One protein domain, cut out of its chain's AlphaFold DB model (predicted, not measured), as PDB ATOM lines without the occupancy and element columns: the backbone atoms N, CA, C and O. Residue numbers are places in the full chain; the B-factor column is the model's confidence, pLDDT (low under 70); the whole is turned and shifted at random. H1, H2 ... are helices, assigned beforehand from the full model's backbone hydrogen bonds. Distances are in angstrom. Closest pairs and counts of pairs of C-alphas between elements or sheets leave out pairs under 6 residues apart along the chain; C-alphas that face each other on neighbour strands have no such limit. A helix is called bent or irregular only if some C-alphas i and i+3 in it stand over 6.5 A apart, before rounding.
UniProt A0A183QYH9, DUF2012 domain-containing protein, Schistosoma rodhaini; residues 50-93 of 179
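AT A GLANCE: This is residues 50 to 93 of the 179 residues of the protein "DUF2012 domain-containing protein" of Schistosoma rodhaini (UniProt A0A183QYH9). One long helix, H2, makes the shaft of an open, drawn-out chain, with the very short helix H1 at its first end and a second helix, H3, turned off sharply beyond its last end. The three helices follow one another without packing into a bundle, and no core forms between them. The printed part has 44 residues, with three named helices in the order H1, H2, H3 and no named strand, and its class is all helix. It is extended, with a radius of gyration of the C-alphas of 16.9 A, and its outline is a rod spanning 51 by 19 by 8 A.

IN THESE COORDINATES: H2, residues 58 to 77, is 28.9 A long, from C-alpha 58 at (21.906, 6.002, -59.233) to C-alpha 77 at (38.615, 0.743, -36.190). It is neither bent nor irregular, but only just: C-alphas 63 and 66 are 6.2 A apart. H1, residues 51 to 55, measures 6.3 A. H3, residues 82 to 93, measures 16.7 A and ends with C-alpha 93 at (50.140, 15.319, -27.135).

HOW THE PARTS SIT: H2 is close to H1 but not clearly touching it, with 2 pairs of C-alphas within 8 A; the closest C-alphas, those of Leu 55 and Leu 61, are 6.7 A apart. H2 and H3 are only just apart, their closest C-alphas at 8.3 A. H1 and H3 are apart. Every O i to N i+4 pair is within hydrogen-bond range in H1 and H3, and 14 of 16 are in H2.

THE WHOLE: The C-alphas farthest apart, those of Arg 50 and Ile 93, are 52.4 A from each other. The printed part has no cut, and the links H1 to H2 and H2 to H3 are tight. The model's mean pLDDT over the printed part is 79.4; residues 78 to 93 are under 70.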
ATOM      1  N   ARG A  50       8.303   1.472 -56.135       84.69
ATOM      2  CA  ARG A  50       9.024   0.230 -55.884       84.69
ATOM      3  C   ARG A  50      10.188   0.574 -54.963       84.69
ATOM      4  O   ARG A  50      11.105   1.279 -55.367       84.69
ATOM      5  N   THR A  51      10.191   0.058 -53.737       85.38
ATOM      6  CA  THR A  51      11.287   0.292 -52.778       85.38
ATOM      7  C   THR A  51      12.650  -0.086 -53.365       85.38
ATOM      8  O   THR A  51      13.634   0.615 -53.154       85.38
ATOM      9  N   LEU A  52      12.695  -1.152 -54.171       85.94
ATOM     10  CA  LEU A  52      13.909  -1.564 -54.881       85.94
ATOM     11  C   LEU A  52      14.306  -0.603 -56.012       85.94
ATOM     12  O   LEU A  52      15.487  -0.462 -56.282       85.94
ATOM     13  N   ASP A  53      13.354   0.076 -56.650       87.12
ATOM     14  CA  ASP A  53      13.623   1.057 -57.715       87.12
ATOM     15  C   ASP A  53      14.161   2.378 -57.133       87.12
ATOM     16  O   ASP A  53      15.016   3.031 -57.723       87.12
ATOM     17  N   LEU A  54      13.766   2.716 -55.898       85.81
ATOM     18  CA  LEU A  54      14.429   3.765 -55.122       85.81
ATOM     19  C   LEU A  54      15.853   3.356 -54.718       85.81
ATOM     20  O   LEU A  54      16.759   4.178 -54.797       85.81
ATOM     21  N   LEU A  55      16.060   2.098 -54.308       89.75
ATOM     22  CA  LEU A  55      17.388   1.600 -53.933       89.75
ATOM     23  C   LEU A  55      18.346   1.555 -55.131       89.75
ATOM     24  O   LEU A  55      19.494   1.957 -54.995       89.75
ATOM     25  N   PHE A  56      17.883   1.102 -56.297       89.81
ATOM     26  CA  PHE A  56      18.679   1.059 -57.530       89.81
ATOM     27  C   PHE A  56      18.723   2.396 -58.278       89.81
ATOM     28  O   PHE A  56      19.271   2.473 -59.379       89.81
ATOM     29  N   ASN A  57      18.205   3.470 -57.681       91.88
ATOM     30  CA  ASN A  57      18.365   4.805 -58.223       91.88
ATOM     31  C   ASN A  57      19.846   5.220 -58.125       91.88
ATOM     32  O   ASN A  57      20.402   5.201 -57.022       91.88
ATOM     33  N   PRO A  58      20.487   5.646 -59.228       90.50
ATOM     34  CA  PRO A  58      21.906   6.002 -59.233       90.50
ATOM     35  C   PRO A  58      22.250   7.052 -58.171       90.50
ATOM     36  O   PRO A  58      23.277   6.945 -57.509       90.50
ATOM     37  N   ASN A  59      21.358   8.013 -57.930       92.25
ATOM     38  CA  ASN A  59      21.585   9.050 -56.926       92.25
ATOM     39  C   ASN A  59      21.582   8.479 -55.503       92.25
ATOM     40  O   ASN A  59      22.400   8.869 -54.677       92.25
ATOM     41  N   VAL A  60      20.678   7.539 -55.214       93.25
ATOM     42  CA  VAL A  60      20.597   6.895 -53.896       93.25
ATOM     43  C   VAL A  60      21.799   5.982 -53.680       93.25
ATOM     44  O   VAL A  60      22.372   5.993 -52.596       93.25
ATOM     45  N   LEU A  61      22.237   5.252 -54.710       94.19
ATOM     46  CA  LEU A  61      23.423   4.400 -54.637       94.19
ATOM     47  C   LEU A  61      24.685   5.202 -54.312       94.19
ATOM     48  O   LEU A  61      25.383   4.856 -53.364       94.19
ATOM     49  N   TYR A  62      24.964   6.295 -55.028       92.19
ATOM     50  CA  TYR A  62      26.164   7.097 -54.763       92.19
ATOM     51  C   TYR A  62      26.151   7.799 -53.403       92.19
ATOM     52  O   TYR A  62      27.217   8.131 -52.905       92.19
ATOM     53  N   VAL A  63      24.987   8.002 -52.782       92.19
ATOM     54  CA  VAL A  63      24.887   8.546 -51.417       92.19
ATOM     55  C   VAL A  63      24.989   7.438 -50.362       92.19
ATOM     56  O   VAL A  63      25.658   7.607 -49.343       92.19
ATOM     57  N   LEU A  64      24.362   6.282 -50.596       94.19
ATOM     58  CA  LEU A  64      24.314   5.170 -49.643       94.19
ATOM     59  C   LEU A  64      25.630   4.382 -49.585       94.19
ATOM     60  O   LEU A  64      26.047   3.972 -48.504       94.19
ATOM     61  N   VAL A  65      26.296   4.186 -50.726       94.19
ATOM     62  CA  VAL A  65      27.579   3.470 -50.827       94.19
ATOM     63  C   VAL A  65      28.662   4.097 -49.937       94.19
ATOM     64  O   VAL A  65      29.161   3.390 -49.064       94.19
ATOM     65  N   PRO A  66      29.023   5.391 -50.064       91.94
ATOM     66  CA  PRO A  66      30.061   5.980 -49.220       91.94
ATOM     67  C   PRO A  66      29.675   5.988 -47.736       91.94
ATOM     68  O   PRO A  66      30.536   5.762 -46.889       91.94
ATOM     69  N   LEU A  67      28.390   6.167 -47.401       93.50
ATOM     70  CA  LEU A  67      27.920   6.096 -46.015       93.50
ATOM     71  C   LEU A  67      28.130   4.698 -45.418       93.50
ATOM     72  O   LEU A  67      28.611   4.568 -44.292       93.50
ATOM     73  N   LEU A  68      27.822   3.648 -46.183       94.88
ATOM     74  CA  LEU A  68      28.034   2.267 -45.765       94.88
ATOM     75  C   LEU A  68      29.524   1.971 -45.544       94.88
ATOM     76  O   LEU A  68      29.870   1.339 -44.546       94.88
ATOM     77  N   LEU A  69      30.408   2.476 -46.414       93.62
ATOM     78  CA  LEU A  69      31.857   2.350 -46.230       93.62
ATOM     79  C   LEU A  69      32.329   3.011 -44.928       93.62
ATOM     80  O   LEU A  69      33.092   2.396 -44.190       93.62
ATOM     81  N   VAL A  70      31.864   4.224 -44.616       91.88
ATOM     82  CA  VAL A  70      32.230   4.920 -43.368       91.88
ATOM     83  C   VAL A  70      31.734   4.151 -42.143       91.88
ATOM     84  O   VAL A  70      32.464   4.011 -41.162       91.88
ATOM     85  N   VAL A  71      30.522   3.598 -42.188       92.12
ATOM     86  CA  VAL A  71      29.988   2.777 -41.089       92.12
ATOM     87  C   VAL A  71      30.820   1.510 -40.896       92.12
ATOM     88  O   VAL A  71      31.160   1.173 -39.766       92.12
ATOM     89  N   ILE A  72      31.205   0.825 -41.971       91.75
ATOM     90  CA  ILE A  72      32.051  -0.370 -41.878       91.75
ATOM     91  C   ILE A  72      33.449   0.003 -41.366       91.75
ATOM     92  O   ILE A  72      33.942  -0.632 -40.440       91.75
ATOM     93  N   LEU A  73      34.058   1.069 -41.889       86.38
ATOM     94  CA  LEU A  73      35.386   1.536 -41.481       86.38
ATOM     95  C   LEU A  73      35.425   1.928 -40.001       86.38
ATOM     96  O   LEU A  73      36.295   1.481 -39.256       86.38
ATOM     97  N   THR A  74      34.450   2.717 -39.549       82.56
ATOM     98  CA  THR A  74      34.339   3.090 -38.134       82.56
ATOM     99  C   THR A  74      34.103   1.866 -37.258       82.56
ATOM    100  O   THR A  74      34.667   1.793 -36.169       82.56
ATOM    101  N   LYS A  75      33.340   0.868 -37.715       82.88
ATOM    102  CA  LYS A  75      33.138  -0.377 -36.967       82.88
ATOM    103  C   LYS A  75      34.410  -1.205 -36.858       82.88
ATOM    104  O   LYS A  75      34.647  -1.712 -35.768       82.88
ATOM    105  N   LEU A  76      35.224  -1.284 -37.909       82.56
ATOM    106  CA  LEU A  76      36.501  -2.007 -37.914       82.56
ATOM    107  C   LEU A  76      37.575  -1.333 -37.044       82.56
ATOM    108  O   LEU A  76      38.325  -2.022 -36.370       82.56
ATOM    109  N   VAL A  77      37.628   0.001 -37.006       77.69
ATOM    110  CA  VAL A  77      38.615   0.743 -36.190       77.69
ATOM    111  C   VAL A  77      38.211   0.824 -34.713       77.69
ATOM    112  O   VAL A  77      39.061   0.807 -33.830       77.69
ATOM    113  N   ASN A  78      36.910   0.897 -34.415       67.69
ATOM    114  CA  ASN A  78      36.419   0.926 -33.032       67.69
ATOM    115  C   ASN A  78      36.271  -0.475 -32.414       67.69
ATOM    116  O   ASN A  78      35.930  -0.584 -31.236       67.69
ATOM    117  N   THR A  79      36.515  -1.551 -33.168       59.81
ATOM    118  CA  THR A  79      36.563  -2.905 -32.607       59.81
ATOM    119  C   THR A  79      37.933  -3.169 -31.969       59.81
ATOM    120  O   THR A  79      38.776  -3.859 -32.516       59.81
ATOM    121  N   ASN A  80      38.086  -2.684 -30.733       58.97
ATOM    122  CA  ASN A  80      38.882  -3.310 -29.664       58.97
ATOM    123  C   ASN A  80      40.418  -3.186 -29.635       58.97
ATOM    124  O   ASN A  80      41.021  -3.931 -28.868       58.97
ATOM    125  N   ASP A  81      41.056  -2.233 -30.317       57.47
ATOM    126  CA  ASP A  81      42.501  -2.018 -30.120       57.47
ATOM    127  C   ASP A  81      42.809  -0.851 -29.151       57.47
ATOM    128  O   ASP A  81      42.756   0.323 -29.537       57.47
ATOM    129  N   PRO A  82      43.175  -1.127 -27.874       61.84
ATOM    130  CA  PRO A  82      43.626  -0.100 -26.929       61.84
ATOM    131  C   PRO A  82      44.983   0.507 -27.317       61.84
ATOM    132  O   PRO A  82      45.382   1.515 -26.736       61.84
ATOM    133  N   SER A  83      45.707  -0.093 -28.268       62.06
ATOM    134  CA  SER A  83      46.928   0.455 -28.874       62.06
ATOM    135  C   SER A  83      46.620   1.664 -29.756       62.06
ATOM    136  O   SER A  83      47.226   2.713 -29.573       62.06
ATOM    137  N   VAL A  84      45.606   1.571 -30.619       64.00
ATOM    138  CA  VAL A  84      45.241   2.639 -31.568       64.00
ATOM    139  C   VAL A  84      44.755   3.893 -30.835       64.00
ATOM    140  O   VAL A  84      45.103   5.014 -31.202       64.00
ATOM    141  N   GLN A  85      44.022   3.728 -29.728       63.25
ATOM    142  CA  GLN A  85      43.636   4.859 -28.875       63.25
ATOM    143  C   GLN A  85      44.840   5.513 -28.183       63.25
ATOM    144  O   GLN A  85      44.880   6.736 -28.057       63.25
ATOM    145  N   LYS A  86      45.825   4.721 -27.744       65.19
ATOM    146  CA  LYS A  86      47.045   5.231 -27.096       65.19
ATOM    147  C   LYS A  86      47.958   5.948 -28.089       65.19
ATOM    148  O   LYS A  86      48.469   7.011 -27.760       65.19
ATOM    149  N   GLU A  87      48.100   5.432 -29.306       64.81
ATOM    150  CA  GLU A  87      48.870   6.068 -30.383       64.81
ATOM    151  C   GLU A  87      48.217   7.376 -30.853       64.81
ATOM    152  O   GLU A  87      48.902   8.380 -31.052       64.81
ATOM    153  N   MET A  88      46.883   7.423 -30.927       63.97
ATOM    154  CA  MET A  88      46.141   8.647 -31.244       63.97
ATOM    155  C   MET A  88      46.244   9.700 -30.126       63.97
ATOM    156  O   MET A  88      46.396  10.888 -30.409       63.97
ATOM    157  N   GLN A  89      46.228   9.283 -28.855       63.09
ATOM    158  CA  GLN A  89      46.495  10.178 -27.721       63.09
ATOM    159  C   GLN A  89      47.941  10.691 -27.732       63.09
ATOM    160  O   GLN A  89      48.174  11.865 -27.457       63.09
ATOM    161  N   GLN A  90      48.908   9.849 -28.100       62.44
ATOM    162  CA  GLN A  90      50.320  10.222 -28.167       62.44
ATOM    163  C   GLN A  90      50.609  11.202 -29.319       62.44
ATOM    164  O   GLN A  90      51.351  12.164 -29.130       62.44
ATOM    165  N   MET A  91      49.947  11.043 -30.470       58.78
ATOM    166  CA  MET A  91      49.975  12.002 -31.587       58.78
ATOM    167  C   MET A  91      49.323  13.350 -31.239       58.78
ATOM    168  O   MET A  91      49.796  14.396 -31.678       58.78
ATOM    169  N   ASN A  92      48.275  13.348 -30.410       57.28
ATOM    170  CA  ASN A  92      47.594  14.568 -29.965       57.28
ATOM    171  C   ASN A  92      48.409  15.368 -28.925       57.28
ATOM    172  O   ASN A  92      48.276  16.584 -28.826       57.28
ATOM    173  N   ILE A  93      49.274  14.697 -28.155       57.97
ATOM    174  CA  ILE A  93      50.140  15.319 -27.135       57.97
ATOM    175  C   ILE A  93      51.435  15.876 -27.749       57.97
ATOM    176  O   ILE A  93      51.952  16.886 -27.274       57.97
TER     177      ILE A  93